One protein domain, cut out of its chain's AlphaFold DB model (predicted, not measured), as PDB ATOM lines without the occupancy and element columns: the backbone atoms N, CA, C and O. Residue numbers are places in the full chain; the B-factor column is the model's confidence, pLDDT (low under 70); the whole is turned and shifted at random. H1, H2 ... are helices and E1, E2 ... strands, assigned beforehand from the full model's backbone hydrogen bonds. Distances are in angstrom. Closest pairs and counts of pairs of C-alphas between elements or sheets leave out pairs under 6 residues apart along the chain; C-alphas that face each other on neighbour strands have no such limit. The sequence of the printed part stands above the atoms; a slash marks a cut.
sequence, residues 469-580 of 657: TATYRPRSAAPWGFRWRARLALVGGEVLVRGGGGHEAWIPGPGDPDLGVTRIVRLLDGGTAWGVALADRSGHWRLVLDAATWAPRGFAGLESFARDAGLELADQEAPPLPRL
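AT A GLANCE: This is residues 469 to 580 of the 657 residues of an uncharacterized protein of Beutenbergia cavernae (strain ATCC BAA-8 / DSM 12333 / NBRC 16432) (UniProt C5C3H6). Two four-stranded sheets form a wedge: they come together on the side where E4 nears E5 and E7, and on the other side helix H3 lies between them, over E1 of one sheet and over E5 and E8 of the other. Short H1 sits away from the middle near one end of the first sheet, and short H2 follows E7 on the second. The printed part has 112 residues, with the order E1 H1 E2 E3 E4 E5 E6 E7 H2 H3 E8. The first sheet, E1 E2 E3 E4, is antiparallel and the second, E7 E6 E5 E8, is mixed and strongly twisted; the class is mixed, helices and strands. The whole is compact and rounded, with a radius of gyration of the C-alphas of 13.0 A and spans of 35 by 31 by 25 A.

HOW THE PARTS SIT: E1, residues 469 to 472, is an edge strand antiparallel to E2, residues 487 to 491, with N 472 and O 488 2.8 A apart. H1, residues 480 to 485, is not on either sheet. E2, E3, residues 494 to 498, and E4, residues 504 to 508, form a meander, each strand the antiparallel neighbour of the one before, in two hairpins; N 489 and O 496 are 2.9 A apart, N 497 and O 505 3.0 A. E5, E6 and E7, residues 517 to 525, 528 to 536 and 541 to 546, form a second meander of two hairpins; N 521 and O 533 are 2.8 A apart, N 534 and O 543 2.8 A. E6 bends by 57 degrees at residue 531. The closest C-alphas of E4 and E5, Pro 508 and Val 517, are 6.2 A apart. H2, residues 547 to 550, is on the second sheet over none of its strands, at a height over the sheet of 4.5 A, only just above the sheet's level. H3, residues 556 to 565, is on the same face of that sheet at a height of 9.0 A; over the first sheet its height is 7.5 A. It runs along E1 at 17 degrees on the local plane; their closest C-alphas, Ala 470 and Asp 564, are 5.4 A apart. E8, residues 568 to 573, is parallel to E5, with N 522 and O 570 2.8 A apart. E7, H2 H3 and E8 form a split strand-helix-strand unit, with E6 and E5 between its strands and a right-handed crossover. Every O i to N i+4 pair is within hydrogen-bond range in H3, 1 of 2 in H1; H2 is too short for one.

IN THESE COORDINATES: E1 begins at C-alpha 469, (-13.648, -8.904, -2.968). E5 and E6 span 22.5 A and 22.6 A, E8 16.6 A and H3 14.0 A. E8 ends at C-alpha 573, (-18.431, 10.352, -25.491).

THE WHOLE: The two C-alphas farthest apart, those of Gly 492 and Gly 526, are 37.1 A apart. The printed part has no cut and no long link. Its mean pLDDT is 90.0; residues 476 to 481 are under 70.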
ATOM      1  N   THR A 469     -12.417  -9.480  -3.527       94.00
ATOM      2  CA  THR A 469     -13.648  -8.904  -2.968       94.00
ATOM      3  C   THR A 469     -14.720  -8.777  -4.046       94.00
ATOM      4  O   THR A 469     -15.855  -9.175  -3.823       94.00
ATOM      5  N   ALA A 470     -14.327  -8.350  -5.247       95.62
ATOM      6  CA  ALA A 470     -15.175  -8.296  -6.433       95.62
ATOM      7  C   ALA A 470     -14.513  -9.050  -7.590       95.62
ATOM      8  O   ALA A 470     -13.283  -9.083  -7.712       95.62
ATOM      9  N   THR A 471     -15.296  -9.693  -8.458       95.31
ATOM     10  CA  THR A 471     -14.764 -10.364  -9.655       95.31
ATOM     11  C   THR A 471     -15.750 -10.300 -10.807       95.31
ATOM     12  O   THR A 471     -16.878 -10.764 -10.694       95.31
ATOM     13  N   TYR A 472     -15.265  -9.847 -11.956       94.56
ATOM     14  CA  TYR A 472     -15.955  -9.925 -13.230       94.56
ATOM     15  C   TYR A 472     -15.228 -10.865 -14.191       94.56
ATOM     16  O   TYR A 472     -13.995 -10.936 -14.232       94.56
ATOM     17  N   ARG A 473     -16.003 -11.609 -14.983       91.81
ATOM     18  CA  ARG A 473     -15.492 -12.409 -16.098       91.81
ATOM     19  C   ARG A 473     -16.343 -12.137 -17.333       91.81
ATOM     20  O   ARG A 473     -17.555 -12.354 -17.249       91.81
ATOM     21  N   PRO A 474     -15.737 -11.766 -18.469       85.25
ATOM     22  CA  PRO A 474     -16.466 -11.615 -19.719       85.25
ATOM     23  C   PRO A 474     -16.971 -12.992 -20.169       85.25
ATOM     24  O   PRO A 474     -16.216 -13.863 -20.615       85.25
ATOM     25  N   ARG A 475     -18.264 -13.254 -19.951       70.62
ATOM     26  CA  ARG A 475     -18.906 -14.535 -20.272       70.62
ATOM     27  C   ARG A 475     -19.488 -14.497 -21.696       70.62
ATOM     28  O   ARG A 475     -20.557 -13.943 -21.913       70.62
ATOM     29  N   SER A 476     -18.829 -15.234 -22.603       63.75
ATOM     30  CA  SER A 476     -19.241 -15.649 -23.973       63.75
ATOM     31  C   SER A 476     -19.213 -14.593 -25.098       63.75
ATOM     32  O   SER A 476     -19.379 -13.419 -24.823       63.75
ATOM     33  N   ALA A 477     -19.006 -15.068 -26.344       56.84
ATOM     34  CA  ALA A 477     -18.651 -14.400 -27.623       56.84
ATOM     35  C   ALA A 477     -17.145 -14.187 -27.901       56.84
ATOM     36  O   ALA A 477     -16.724 -14.292 -29.050       56.84
ATOM     37  N   ALA A 478     -16.308 -14.030 -26.874       62.28
ATOM     38  CA  ALA A 478     -14.850 -14.010 -27.045       62.28
ATOM     39  C   ALA A 478     -14.271 -15.416 -27.367       62.28
ATOM     40  O   ALA A 478     -14.858 -16.426 -26.946       62.28
ATOM     41  N   PRO A 479     -13.098 -15.518 -28.035       67.44
ATOM     42  CA  PRO A 479     -12.416 -16.788 -28.295       67.44
ATOM     43  C   PRO A 479     -12.277 -17.645 -27.030       67.44
ATOM     44  O   PRO A 479     -12.095 -17.124 -25.927       67.44
ATOM     45  N   TRP A 480     -12.326 -18.974 -27.174       69.56
ATOM     46  CA  TRP A 480     -12.363 -19.915 -26.040       69.56
ATOM     47  C   TRP A 480     -11.293 -19.636 -24.971       69.56
ATOM     48  O   TRP A 480     -11.604 -19.584 -23.779       69.56
ATOM     49  N   GLY A 481     -10.045 -19.399 -25.391       68.69
ATOM     50  CA  GLY A 481      -8.933 -19.086 -24.490       68.69
ATOM     51  C   GLY A 481      -9.133 -17.794 -23.691       68.69
ATOM     52  O   GLY A 481      -8.736 -17.720 -22.527       68.69
ATOM     53  N   PHE A 482      -9.819 -16.808 -24.275       78.06
ATOM     54  CA  PHE A 482     -10.159 -15.552 -23.619       78.06
ATOM     55  C   PHE A 482     -11.192 -15.764 -22.513       78.06
ATOM     56  O   PHE A 482     -10.936 -15.431 -21.358       78.06
ATOM     57  N   ARG A 483     -12.299 -16.439 -22.827       78.62
ATOM     58  CA  ARG A 483     -13.417 -16.688 -21.898       78.62
ATOM     59  C   ARG A 483     -13.003 -17.348 -20.577       78.62
ATOM     60  O   ARG A 483     -13.597 -17.091 -19.535       78.62
ATOM     61  N   TRP A 484     -12.011 -18.236 -20.612       78.25
ATOM     62  CA  TRP A 484     -11.572 -18.979 -19.426       78.25
ATOM     63  C   TRP A 484     -10.553 -18.238 -18.563       78.25
ATOM     64  O   TRP A 484     -10.391 -18.567 -17.386       78.25
ATOM     65  N   ARG A 485      -9.827 -17.279 -19.141       83.50
ATOM     66  CA  ARG A 485      -8.652 -16.669 -18.506       83.50
ATOM     67  C   ARG A 485      -8.861 -15.200 -18.201       83.50
ATOM     68  O   ARG A 485      -8.284 -14.731 -17.219       83.50
ATOM     69  N   ALA A 486      -9.655 -14.515 -19.017       89.88
ATOM     70  CA  ALA A 486      -9.927 -13.110 -18.841       89.88
ATOM     71  C   ALA A 486     -10.753 -12.876 -17.579       89.88
ATOM     72  O   ALA A 486     -11.715 -13.600 -17.296       89.88
ATOM     73  N   ARG A 487     -10.334 -11.897 -16.784       93.00
ATOM     74  CA  ARG A 487     -11.043 -11.485 -15.575       93.00
ATOM     75  C   ARG A 487     -10.608 -10.099 -15.137       93.00
ATOM     76  O   ARG A 487      -9.441  -9.741 -15.288       93.00
ATOM     77  N   LEU A 488     -11.536  -9.409 -14.500       95.12
ATOM     78  CA  LEU A 488     -11.300  -8.222 -13.697       95.12
ATOM     79  C   LEU A 488     -11.566  -8.608 -12.238       95.12
ATOM     80  O   LEU A 488     -12.518  -9.340 -11.962       95.12
ATOM     81  N   ALA A 489     -10.705  -8.219 -11.304       96.06
ATOM     82  CA  ALA A 489     -10.892  -8.554  -9.894       96.06
ATOM     83  C   ALA A 489     -10.310  -7.478  -8.982       96.06
ATOM     84  O   ALA A 489      -9.205  -7.015  -9.234       96.06
ATOM     85  N   LEU A 490     -11.003  -7.159  -7.891       96.38
ATOM     86  CA  LEU A 490     -10.460  -6.335  -6.814       96.38
ATOM     87  C   LEU A 490      -9.814  -7.268  -5.782       96.38
ATOM     88  O   LEU A 490     -10.487  -8.117  -5.196       96.38
ATOM     89  N   VAL A 491      -8.494  -7.184  -5.611       94.31
ATOM     90  CA  VAL A 491      -7.700  -8.096  -4.777       94.31
ATOM     91  C   VAL A 491      -6.787  -7.285  -3.868       94.31
ATOM     92  O   VAL A 491      -5.820  -6.692  -4.333       94.31
ATOM     93  N   GLY A 492      -7.058  -7.305  -2.560       89.00
ATOM     94  CA  GLY A 492      -6.228  -6.602  -1.575       89.00
ATOM     95  C   GLY A 492      -6.145  -5.092  -1.814       89.00
ATOM     96  O   GLY A 492      -5.074  -4.527  -1.640       89.00
ATOM     97  N   GLY A 493      -7.244  -4.473  -2.263       90.31
ATOM     98  CA  GLY A 493      -7.311  -3.041  -2.573       90.31
ATOM     99  C   GLY A 493      -6.811  -2.652  -3.968       90.31
ATOM    100  O   GLY A 493      -6.884  -1.483  -4.314       90.31
ATOM    101  N   GLU A 494      -6.341  -3.603  -4.781       93.56
ATOM    102  CA  GLU A 494      -5.820  -3.352  -6.134       93.56
ATOM    103  C   GLU A 494      -6.716  -3.979  -7.206       93.56
ATOM    104  O   GLU A 494      -7.273  -5.066  -7.008       93.56
ATOM    105  N   VAL A 495      -6.813  -3.339  -8.371       95.19
ATOM    106  CA  VAL A 495      -7.541  -3.881  -9.521       95.19
ATOM    107  C   VAL A 495      -6.599  -4.743 -10.361       95.19
ATOM    108  O   VAL A 495      -5.635  -4.269 -10.956       95.19
ATOM    109  N   LEU A 496      -6.894  -6.041 -10.425       95.56
ATOM    110  CA  LEU A 496      -6.255  -6.996 -11.320       95.56
ATOM    111  C   LEU A 496      -7.040  -7.076 -12.629       95.56
ATOM    112  O   LEU A 496      -8.177  -7.557 -12.641       95.56
ATOM    113  N   VAL A 497      -6.374  -6.754 -13.733       95.56
ATOM    114  CA  VAL A 497      -6.852  -7.033 -15.090       95.56
ATOM    115  C   VAL A 497      -6.063  -8.200 -15.653       95.56
ATOM    116  O   VAL A 497      -4.833  -8.199 -15.663       95.56
ATOM    117  N   ARG A 498      -6.763  -9.226 -16.131       93.56
ATOM    118  CA  ARG A 498      -6.150 -10.360 -16.818       93.56
ATOM    119  C   ARG A 498      -6.802 -10.560 -18.174       93.56
ATOM    120  O   ARG A 498      -8.016 -10.702 -18.231       93.56
ATOM    121  N   GLY A 499      -5.994 -10.645 -19.229       89.81
ATOM    122  CA  GLY A 499      -6.455 -10.908 -20.597       89.81
ATOM    123  C   GLY A 499      -6.476 -12.395 -20.968       89.81
ATOM    124  O   GLY A 499      -5.998 -13.259 -20.221       89.81
ATOM    125  N   GLY A 500      -6.970 -12.709 -22.170       83.12
ATOM    126  CA  GLY A 500      -6.986 -14.078 -22.714       83.12
ATOM    127  C   GLY A 500      -5.597 -14.675 -22.940       83.12
ATOM    128  O   GLY A 500      -5.363 -15.858 -22.659       83.12
ATOM    129  N   GLY A 501      -4.629 -13.830 -23.310       80.56
ATOM    130  CA  GLY A 501      -3.210 -14.180 -23.360       80.56
ATOM    131  C   GLY A 501      -2.654 -14.674 -22.017       80.56
ATOM    132  O   GLY A 501      -1.692 -15.447 -21.955       80.56
ATOM    133  N   GLY A 502      -3.332 -14.324 -20.921       85.88
ATOM    134  CA  GLY A 502      -2.881 -14.541 -19.558       85.88
ATOM    135  C   GLY A 502      -1.864 -13.498 -19.105       85.88
ATOM    136  O   GLY A 502      -1.151 -13.781 -18.146       85.88
ATOM    137  N   HIS A 503      -1.781 -12.356 -19.792       90.12
ATOM    138  CA  HIS A 503      -1.123 -11.160 -19.278       90.12
ATOM    139  C   HIS A 503      -1.935 -10.617 -18.106       90.12
ATOM    140  O   HIS A 503      -3.166 -10.636 -18.153       90.12
ATOM    141  N   GLU A 504      -1.250 -10.193 -17.053       93.12
ATOM    142  CA  GLU A 504      -1.833  -9.564 -15.876       93.12
ATOM    143  C   GLU A 504      -1.254  -8.159 -15.720       93.12
ATOM    144  O   GLU A 504      -0.033  -8.011 -15.771       93.12
ATOM    145  N   ALA A 505      -2.124  -7.174 -15.512       94.19
ATOM    146  CA  ALA A 505      -1.783  -5.845 -15.016       94.19
ATOM    147  C   ALA A 505      -2.420  -5.630 -13.646       94.19
ATOM    148  O   ALA A 505      -3.505  -6.147 -13.362       94.19
ATOM    149  N   TRP A 506      -1.724  -4.864 -12.816       93.88
ATOM    150  CA  TRP A 506      -2.183  -4.451 -11.499       93.88
ATOM    151  C   TRP A 506      -2.235  -2.936 -11.482       93.88
ATOM    152  O   TRP A 506      -1.223  -2.291 -11.740       93.88
ATOM    153  N   ILE A 507      -3.411  -2.400 -11.197       93.00
ATOM    154  CA  ILE A 507      -3.665  -0.965 -11.148       93.00
ATOM    155  C   ILE A 507      -4.047  -0.620  -9.705       93.00
ATOM    156  O   ILE A 507      -4.740  -1.427  -9.064       93.00
ATOM    157  N   PRO A 508      -3.602   0.530  -9.174       92.00
ATOM    158  CA  PRO A 508      -4.105   1.034  -7.906       92.00
ATOM    159  C   PRO A 508      -5.641   1.041  -7.884       92.00
ATOM    160  O   PRO A 508      -6.292   1.425  -8.856       92.00
ATOM    161  N   GLY A 509      -6.232   0.517  -6.811       91.06
ATOM    162  CA  GLY A 509      -7.687   0.498  -6.653       91.06
ATOM    163  C   GLY A 509      -8.213   1.764  -5.974       91.06
ATOM    164  O   GLY A 509      -7.454   2.703  -5.757       91.06
ATOM    165  N   PRO A 510      -9.495   1.793  -5.585       90.44
ATOM    166  CA  PRO A 510     -10.180   3.020  -5.163       90.44
ATOM    167  C   PRO A 510      -9.675   3.628  -3.848       90.44
ATOM    168  O   PRO A 510     -10.025   4.759  -3.523       90.44
ATOM    169  N   GLY A 511      -8.884   2.881  -3.070       87.19
ATOM    170  CA  GLY A 511      -8.266   3.383  -1.841       87.19
ATOM    171  C   GLY A 511      -7.012   4.231  -2.072       87.19
ATOM    172  O   GLY A 511      -6.566   4.889  -1.138       87.19
ATOM    173  N   ASP A 512      -6.443   4.207  -3.278       88.44
ATOM    174  CA  ASP A 512      -5.321   5.066  -3.653       88.44
ATOM    175  C   ASP A 512      -5.868   6.457  -4.038       88.44
ATOM    176  O   ASP A 512      -6.727   6.548  -4.921       88.44
ATOM    177  N   PRO A 513      -5.460   7.535  -3.343       80.94
ATOM    178  CA  PRO A 513      -6.050   8.858  -3.529       80.94
ATOM    179  C   PRO A 513      -5.623   9.545  -4.830       80.94
ATOM    180  O   PRO A 513      -6.331  10.463  -5.253       80.94
ATOM    181  N   ASP A 514      -4.518   9.102  -5.439       82.62
ATOM    182  CA  ASP A 514      -3.846   9.796  -6.535       82.62
ATOM    183  C   ASP A 514      -4.060   9.079  -7.874       82.62
ATOM    184  O   ASP A 514      -4.662   9.636  -8.791       82.62
ATOM    185  N   LEU A 515      -3.613   7.823  -7.993       87.75
ATOM    186  CA  LEU A 515      -3.704   7.039  -9.237       87.75
ATOM    187  C   LEU A 515      -4.778   5.940  -9.172       87.75
ATOM    188  O   LEU A 515      -4.923   5.144 -10.107       87.75
ATOM    189  N   GLY A 516      -5.511   5.868  -8.059       91.69
ATOM    190  CA  GLY A 516      -6.546   4.875  -7.808       91.69
ATOM    191  C   GLY A 516      -7.692   4.918  -8.803       91.69
ATOM    192  O   GLY A 516      -8.293   5.964  -9.045       91.69
ATOM    193  N   VAL A 517      -8.054   3.752  -9.339       94.69
ATOM    194  CA  VAL A 517      -9.279   3.602 -10.131       94.69
ATOM    195  C   VAL A 517     -10.475   3.833  -9.219       94.69
ATOM    196  O   VAL A 517     -10.711   3.050  -8.298       94.69
ATOM    197  N   THR A 518     -11.247   4.878  -9.505       95.44
ATOM    198  CA  THR A 518     -12.475   5.219  -8.772       95.44
ATOM    199  C   THR A 518     -13.728   5.042  -9.623       95.44
ATOM    200  O   THR A 518     -14.826   4.969  -9.072       95.44
ATOM    201  N   ARG A 519     -13.583   4.910 -10.951       95.81
ATOM    202  CA  ARG A 519     -14.711   4.810 -11.887       95.81
ATOM    203  C   ARG A 519     -14.506   3.754 -12.965       95.81
ATOM    204  O   ARG A 519     -13.387   3.505 -13.416       95.81
ATOM    205  N   ILE A 520     -15.615   3.187 -13.427       97.12
ATOM    206  CA  ILE A 520     -15.720   2.467 -14.695       97.12
ATOM    207  C   ILE A 520     -16.507   3.350 -15.658       97.12
ATOM    208  O   ILE A 520     -17.679   3.645 -15.424       97.12
ATOM    209  N   VAL A 521     -15.853   3.761 -16.740       96.50
ATOM    210  CA  VAL A 521     -16.431   4.645 -17.752       96.50
ATOM    211  C   VAL A 521     -16.721   3.844 -19.011       96.50
ATOM    212  O   VAL A 521     -15.836   3.187 -19.564       96.50
ATOM    213  N   ARG A 522     -17.963   3.890 -19.478       96.38
ATOM    214  CA  ARG A 522     -18.339   3.383 -20.793       96.38
ATOM    215  C   ARG A 522     -17.997   4.445 -21.833       96.38
ATOM    216  O   ARG A 522     -18.528   5.551 -21.781       96.38
ATOM    217  N   LEU A 523     -17.114   4.093 -22.763       96.56
ATOM    218  CA  LEU A 523     -16.693   4.976 -23.844       96.56
ATOM    219  C   LEU A 523     -17.602   4.767 -25.054       96.56
ATOM    220  O   LEU A 523     -17.718   3.643 -25.558       96.56
ATOM    221  N   LEU A 524     -18.266   5.842 -25.464       96.19
ATOM    222  CA  LEU A 524     -19.282   5.875 -26.506       96.19
ATOM    223  C   LEU A 524     -18.775   6.661 -27.721       96.19
ATOM    224  O   LEU A 524     -18.115   7.682 -27.560       96.19
ATOM    225  N   ASP A 525     -19.097   6.176 -28.917       95.44
ATOM    226  CA  ASP A 525     -18.937   6.896 -30.184       95.44
ATOM    227  C   ASP A 525     -20.250   6.788 -30.968       95.44
ATOM    228  O   ASP A 525     -20.720   5.686 -31.279       95.44
ATOM    229  N   GLY A 526     -20.920   7.920 -31.174       92.56
ATOM    230  CA  GLY A 526     -22.266   7.974 -31.735       92.56
ATOM    231  C   GLY A 526     -23.277   7.178 -30.903       92.56
ATOM    232  O   GLY A 526     -24.156   6.518 -31.463       92.56
ATOM    233  N   GLY A 527     -23.117   7.157 -29.573       90.56
ATOM    234  CA  GLY A 527     -23.950   6.369 -28.653       90.56
ATOM    235  C   GLY A 527     -23.689   4.853 -28.662       90.56
ATOM    236  O   GLY A 527     -24.345   4.115 -27.922       90.56
ATOM    237  N   THR A 528     -22.727   4.369 -29.455       93.81
ATOM    238  CA  THR A 528     -22.309   2.961 -29.462       93.81
ATOM    239  C   THR A 528     -21.078   2.775 -28.588       93.81
ATOM    240  O   THR A 528     -20.071   3.452 -28.762       93.81
ATOM    241  N   ALA A 529     -21.133   1.828 -27.653       94.12
ATOM    242  CA  ALA A 529     -19.998   1.565 -26.781       94.12
ATOM    243  C   ALA A 529     -18.893   0.794 -27.506       94.12
ATOM    244  O   ALA A 529     -19.100  -0.344 -27.931       94.12
ATOM    245  N   TRP A 530     -17.707   1.392 -27.585       94.44
ATOM    246  CA  TRP A 530     -16.517   0.767 -28.167       94.44
ATOM    247  C   TRP A 530     -15.492   0.364 -27.100       94.44
ATOM    248  O   TRP A 530     -14.707  -0.559 -27.319       94.44
ATOM    249  N   GLY A 531     -15.518   0.997 -25.921       94.94
ATOM    250  CA  GLY A 531     -14.532   0.769 -24.866       94.94
ATOM    251  C   GLY A 531     -15.095   0.833 -23.447       94.94
ATOM    252  O   GLY A 531     -16.169   1.377 -23.191       94.94
ATOM    253  N   VAL A 532     -14.340   0.268 -22.508       96.06
ATOM    254  CA  VAL A 532     -14.552   0.378 -21.059       96.06
ATOM    255  C   VAL A 532     -13.267   0.881 -20.427       96.06
ATOM    256  O   VAL A 532     -12.289   0.133 -20.362       96.06
ATOM    257  N   ALA A 533     -13.262   2.122 -19.954       96.69
ATOM    258  CA  ALA A 533     -12.129   2.691 -19.242       96.69
ATOM    259  C   ALA A 533     -12.230   2.432 -17.735       96.69
ATOM    260  O   ALA A 533     -13.285   2.586 -17.119       96.69
ATOM    261  N   LEU A 534     -11.102   2.078 -17.133       96.81
ATOM    262  CA  LEU A 534     -10.860   2.185 -15.704       96.81
ATOM    263  C   LEU A 534     -10.241   3.560 -15.469       96.81
ATOM    264  O   LEU A 534      -9.094   3.782 -15.857       96.81
ATOM    265  N   ALA A 535     -11.009   4.481 -14.893       94.94
ATOM    266  CA  ALA A 535     -10.597   5.869 -14.727       94.94
ATOM    267  C   ALA A 535     -10.330   6.209 -13.260       94.94
ATOM    268  O   ALA A 535     -10.954   5.658 -12.342       94.94
ATOM    269  N   ASP A 536      -9.383   7.114 -13.048       92.75
ATOM    270  CA  ASP A 536      -9.121   7.683 -11.732       92.75
ATOM    271  C   ASP A 536     -10.091   8.824 -11.384       92.75
ATOM    272  O   ASP A 536     -11.040   9.122 -12.113       92.75
ATOM    273  N   ARG A 537      -9.860   9.463 -10.232       88.75
ATOM    274  CA  ARG A 537     -10.681  10.586  -9.756       88.75
ATOM    275  C   ARG A 537     -10.577  11.826 -10.655       88.75
ATOM    276  O   ARG A 537     -11.545  12.583 -10.743       88.75
ATOM    277  N   SER A 538      -9.432  12.025 -11.302       86.00
ATOM    278  CA  SER A 538      -9.166  13.135 -12.222       86.00
ATOM    279  C   SER A 538      -9.770  12.908 -13.613       86.00
ATOM    280  O   SER A 538      -9.844  13.847 -14.398       86.00
ATOM    281  N   GLY A 539     -10.252  11.695 -13.901       88.56
ATOM    282  CA  GLY A 539     -10.825  11.316 -15.192       88.56
ATOM    283  C   GLY A 539      -9.805  10.734 -16.174       88.56
ATOM    284  O   GLY A 539     -10.167  10.428 -17.309       88.56
ATOM    285  N   HIS A 540      -8.549  10.523 -15.768       91.25
ATOM    286  CA  HIS A 540      -7.563   9.888 -16.641       91.25
ATOM    287  C   HIS A 540      -7.830   8.391 -16.759       91.25
ATOM    288  O   HIS A 540      -8.080   7.693 -15.769       91.25
ATOM    289  N   TRP A 541      -7.754   7.879 -17.984       94.06
ATOM    290  CA  TRP A 541      -7.963   6.471 -18.273       94.06
ATOM    291  C   TRP A 541      -6.690   5.696 -17.935       94.06
ATOM    292  O   TRP A 541      -5.683   5.763 -18.636       94.06
ATOM    293  N   ARG A 542      -6.727   4.917 -16.853       93.44
ATOM    294  CA  ARG A 542      -5.599   4.078 -16.417       93.44
ATOM    295  C   ARG A 542      -5.454   2.821 -17.263       93.44
ATOM    296  O   ARG A 542      -4.358   2.273 -17.379       93.44
ATOM    297  N   LEU A 543      -6.569   2.350 -17.814       94.50
ATOM    298  CA  LEU A 543      -6.643   1.209 -18.713       94.50
ATOM    299  C   LEU A 543      -7.977   1.244 -19.474       94.50
ATOM    300  O   LEU A 543      -9.011   1.501 -18.867       94.50
ATOM    301  N   VAL A 544      -7.972   0.939 -20.770       96.31
ATOM    302  CA  VAL A 544      -9.159   0.803 -21.625       96.31
ATOM    303  C   VAL A 544      -9.257  -0.624 -22.159       96.31
ATOM    304  O   VAL A 544      -8.295  -1.211 -22.656       96.31
ATOM    305  N   LEU A 545     -10.448  -1.198 -22.041       94.62
ATOM    306  CA  LEU A 545     -10.792  -2.536 -22.500       94.62
ATOM    307  C   LEU A 545     -11.734  -2.441 -23.697       94.62
ATOM    308  O   LEU A 545     -12.725  -1.722 -23.637       94.62
ATOM    309  N   ASP A 546     -11.466  -3.208 -24.750       92.12
ATOM    310  CA  ASP A 546     -12.369  -3.326 -25.899       92.12
ATOM    311  C   ASP A 546     -13.747  -3.858 -25.466       92.12
ATOM    312  O   ASP A 546     -13.854  -4.980 -24.951       92.12
ATOM    313  N   ALA A 547     -14.803  -3.068 -25.686       92.00
ATOM    314  CA  ALA A 547     -16.161  -3.414 -25.278       92.00
ATOM    315  C   ALA A 547     -16.687  -4.653 -26.016       92.00
ATOM    316  O   ALA A 547     -17.396  -5.459 -25.408       92.00
ATOM    317  N   ALA A 548     -16.288  -4.873 -27.275       87.75
ATOM    318  CA  ALA A 548     -16.710  -6.049 -28.039       87.75
ATOM    319  C   ALA A 548     -16.224  -7.354 -27.387       87.75
ATOM    320  O   ALA A 548     -16.924  -8.370 -27.387       87.75
ATOM    321  N   THR A 549     -15.041  -7.321 -26.771       87.62
ATOM    322  CA  THR A 549     -14.452  -8.471 -26.084       87.62
ATOM    323  C   THR A 549     -14.856  -8.550 -24.605       87.62
ATOM    324  O   THR A 549     -15.104  -9.643 -24.080       87.62
ATOM    325  N   TRP A 550     -14.900  -7.410 -23.912       91.31
ATOM    326  CA  TRP A 550     -15.071  -7.345 -22.460       91.31
ATOM    327  C   TRP A 550     -16.502  -7.110 -21.993       91.31
ATOM    328  O   TRP A 550     -16.780  -7.433 -20.848       91.31
ATOM    329  N   ALA A 551     -17.407  -6.621 -22.839       89.88
ATOM    330  CA  ALA A 551     -18.826  -6.427 -22.535       89.88
ATOM    331  C   ALA A 551     -19.756  -6.904 -23.681       89.88
ATOM    332  O   ALA A 551     -20.703  -6.208 -24.043       89.88
ATOM    333  N   PRO A 552     -19.566  -8.120 -24.240       83.56
ATOM    334  CA  PRO A 552     -20.238  -8.567 -25.472       83.56
ATOM    335  C   PRO A 552     -21.767  -8.696 -25.380       83.56
ATOM    336  O   PRO A 552     -22.439  -8.872 -26.393       83.56
ATOM    337  N   ARG A 553     -22.334  -8.684 -24.170       81.81
ATOM    338  CA  ARG A 553     -23.784  -8.757 -23.909       81.81
ATOM    339  C   ARG A 553     -24.287  -7.541 -23.130       81.81
ATOM    340  O   ARG A 553     -25.306  -7.627 -22.451       81.81
ATOM    341  N   GLY A 554     -23.541  -6.441 -23.182       85.88
ATOM    342  CA  GLY A 554     -23.788  -5.247 -22.385       85.88
ATOM    343  C   GLY A 554     -23.059  -5.248 -21.040       85.88
ATOM    344  O   GLY A 554     -22.237  -6.119 -20.736       85.88
ATOM    345  N   PHE A 555     -23.368  -4.233 -20.231       90.19
ATOM    346  CA  PHE A 555     -22.533  -3.788 -19.112       90.19
ATOM    347  C   PHE A 555     -22.974  -4.303 -17.740       90.19
ATOM    348  O   PHE A 555     -22.201  -4.195 -16.797       90.19
ATOM    349  N   ALA A 556     -24.123  -4.977 -17.619       91.44
ATOM    350  CA  ALA A 556     -24.689  -5.406 -16.331       91.44
ATOM    351  C   ALA A 556     -23.705  -6.166 -15.412       91.44
ATOM    352  O   ALA A 556     -23.701  -5.998 -14.194       91.44
ATOM    353  N   GLY A 557     -22.834  -7.009 -15.979       91.12
ATOM    354  CA  GLY A 557     -21.816  -7.712 -15.193       91.12
ATOM    355  C   GLY A 557     -20.671  -6.809 -14.712       91.12
ATOM    356  O   GLY A 557     -20.157  -7.019 -13.615       91.12
ATOM    357  N   LEU A 558     -20.291  -5.810 -15.512       93.19
ATOM    358  CA  LEU A 558     -19.334  -4.773 -15.119       93.19
ATOM    359  C   LEU A 558     -19.951  -3.818 -14.093       93.19
ATOM    360  O   LEU A 558     -19.268  -3.443 -13.153       93.19
ATOM    361  N   GLU A 559     -21.242  -3.507 -14.206       94.69
ATOM    362  CA  GLU A 559     -21.987  -2.710 -13.224       94.69
ATOM    363  C   GLU A 559     -22.065  -3.410 -11.861       94.69
ATOM    364  O   GLU A 559     -21.846  -2.785 -10.825       94.69
ATOM    365  N   SER A 560     -22.318  -4.725 -11.845       94.56
ATOM    366  CA  SER A 560     -22.243  -5.523 -10.614       94.56
ATOM    367  C   SER A 560     -20.845  -5.473 -10.013       94.56
ATOM    368  O   SER A 560     -20.706  -5.259  -8.815       94.56
ATOM    369  N   PHE A 561     -19.807  -5.623 -10.840       95.25
ATOM    370  CA  PHE A 561     -18.435  -5.503 -10.366       95.25
ATOM    371  C   PHE A 561     -18.121  -4.108  -9.828       95.25
ATOM    372  O   PHE A 561     -17.483  -4.025  -8.787       95.25
ATOM    373  N   ALA A 562     -18.574  -3.041 -10.489       95.88
ATOM    374  CA  ALA A 562     -18.393  -1.670 -10.024       95.88
ATOM    375  C   ALA A 562     -19.027  -1.486  -8.643       95.88
ATOM    376  O   ALA A 562     -18.355  -1.045  -7.718       95.88
ATOM    377  N   ARG A 563     -20.276  -1.937  -8.473       95.88
ATOM    378  CA  ARG A 563     -20.985  -1.894  -7.188       95.88
ATOM    379  C   ARG A 563     -20.241  -2.659  -6.094       95.88
ATOM    380  O   ARG A 563     -20.025  -2.116  -5.017       95.88
ATOM    381  N   ASP A 564     -19.811  -3.886  -6.384       95.69
ATOM    382  CA  ASP A 564     -19.092  -4.737  -5.428       95.69
ATOM    383  C   ASP A 564     -17.689  -4.192  -5.101       95.69
ATOM    384  O   ASP A 564     -17.154  -4.429  -4.017       95.69
ATOM    385  N   ALA A 565     -17.071  -3.480  -6.045       93.81
ATOM    386  CA  ALA A 565     -15.757  -2.862  -5.901       93.81
ATOM    387  C   ALA A 565     -15.809  -1.436  -5.325       93.81
ATOM    388  O   ALA A 565     -14.750  -0.888  -5.025       93.81
ATOM    389  N   GLY A 566     -16.999  -0.843  -5.165       94.62
ATOM    390  CA  GLY A 566     -17.169   0.547  -4.735       94.62
ATOM    391  C   GLY A 566     -16.719   1.577  -5.778       94.62
ATOM    392  O   GLY A 566     -16.194   2.621  -5.409       94.62
ATOM    393  N   LEU A 567     -16.873   1.268  -7.067       95.75
ATOM    394  CA  LEU A 567     -16.524   2.144  -8.186       95.75
ATOM    395  C   LEU A 567     -17.769   2.842  -8.736       95.75
ATOM    396  O   LEU A 567     -18.833   2.229  -8.854       95.75
ATOM    397  N   GLU A 568     -17.618   4.104  -9.127       95.75
ATOM    398  CA  GLU A 568     -18.671   4.843  -9.823       95.75
ATOM    399  C   GLU A 568     -18.804   4.350 -11.270       95.75
ATOM    400  O   GLU A 568     -17.848   3.861 -11.876       95.75
ATOM    401  N   LEU A 569     -19.999   4.489 -11.832       96.06
ATOM    402  CA  LEU A 569     -20.277   4.210 -13.237       96.06
ATOM    403  C   LEU A 569     -20.517   5.534 -13.952       96.06
ATOM    404  O   LEU A 569     -21.254   6.378 -13.443       96.06
ATOM    405  N   ALA A 570     -19.911   5.703 -15.120       95.00
ATOM    406  CA  ALA A 570     -20.088   6.894 -15.938       95.00
ATOM    407  C   ALA A 570     -20.117   6.541 -17.426       95.00
ATOM    408  O   ALA A 570     -19.627   5.490 -17.838       95.00
ATOM    409  N   ASP A 571     -20.650   7.462 -18.219       95.38
ATOM    410  CA  ASP A 571     -20.568   7.443 -19.672       95.38
ATOM    411  C   ASP A 571     -19.710   8.621 -20.132       95.38
ATOM    412  O   ASP A 571     -19.787   9.709 -19.557       95.38
ATOM    413  N   GLN A 572     -18.907   8.407 -21.170       94.88
ATOM    414  CA  GLN A 572     -18.118   9.457 -21.805       94.88
ATOM    415  C   GLN A 572     -18.153   9.264 -23.318       94.88
ATOM    416  O   GLN A 572     -17.832   8.186 -23.820       94.88
ATOM    417  N   GLU A 573     -18.535  10.316 -24.036       94.69
ATOM    418  CA  GLU A 573     -18.431  10.352 -25.491       94.69
ATOM    419  C   GLU A 573     -16.972  10.632 -25.868       94.69
ATOM    420  O   GLU A 573     -16.391  11.619 -25.411       94.69
ATOM    421  N   ALA A 574     -16.366   9.750 -26.656       93.81
ATOM    422  CA  ALA A 574     -15.011   9.901 -27.170       93.81
ATOM    423  C   ALA A 574     -14.814   8.992 -28.396       93.81
ATOM    424  O   ALA A 574     -15.269   7.848 -28.366       93.81
ATOM    425  N   PRO A 575     -14.094   9.429 -29.443       93.12
ATOM    426  CA  PRO A 575     -13.736   8.562 -30.560       93.12
ATOM    427  C   PRO A 575     -12.914   7.330 -30.125       93.12
ATOM    428  O   PRO A 575     -12.140   7.414 -29.164       93.12
ATOM    429  N   PRO A 576     -13.011   6.195 -30.845       92.88
ATOM    430  CA  PRO A 576     -12.224   5.002 -30.560       92.88
ATOM    431  C   PRO A 576     -10.718   5.246 -30.643       92.88
ATOM    432  O   PRO A 576     -10.214   5.882 -31.570       92.88
ATOM    433  N   LEU A 577      -9.976   4.656 -29.704       90.62
ATOM    434  CA  LEU A 577      -8.517   4.738 -29.705       90.62
ATOM    435  C   LEU A 577      -7.921   3.968 -30.898       90.62
ATOM    436  O   LEU A 577      -8.219   2.779 -31.068       90.62
ATOM    437  N   PRO A 578      -7.002   4.575 -31.671       82.56
ATOM    438  CA  PRO A 578      -6.489   3.990 -32.911       82.56
ATOM    439  C   PRO A 578      -5.723   2.677 -32.689       82.56
ATOM    440  O   PRO A 578      -5.675   1.821 -33.574       82.56
ATOM    441  N   ARG A 579      -5.123   2.485 -31.506       81.75
ATOM    442  CA  ARG A 579      -4.240   1.342 -31.209       81.75
ATOM    443  C   ARG A 579      -4.826   0.303 -30.263       81.75
ATOM    444  O   ARG A 579      -4.177  -0.717 -30.020       81.75
ATOM    445  N   LEU A 580      -6.060   0.481 -29.784       85.75
ATOM    446  CA  LEU A 580      -6.676  -0.446 -28.826       85.75
ATOM    447  C   LEU A 580      -6.753  -1.888 -29.362       85.75
ATOM    448  O   LEU A 580      -6.555  -2.854 -28.621       85.75
TER     449      LEU A 580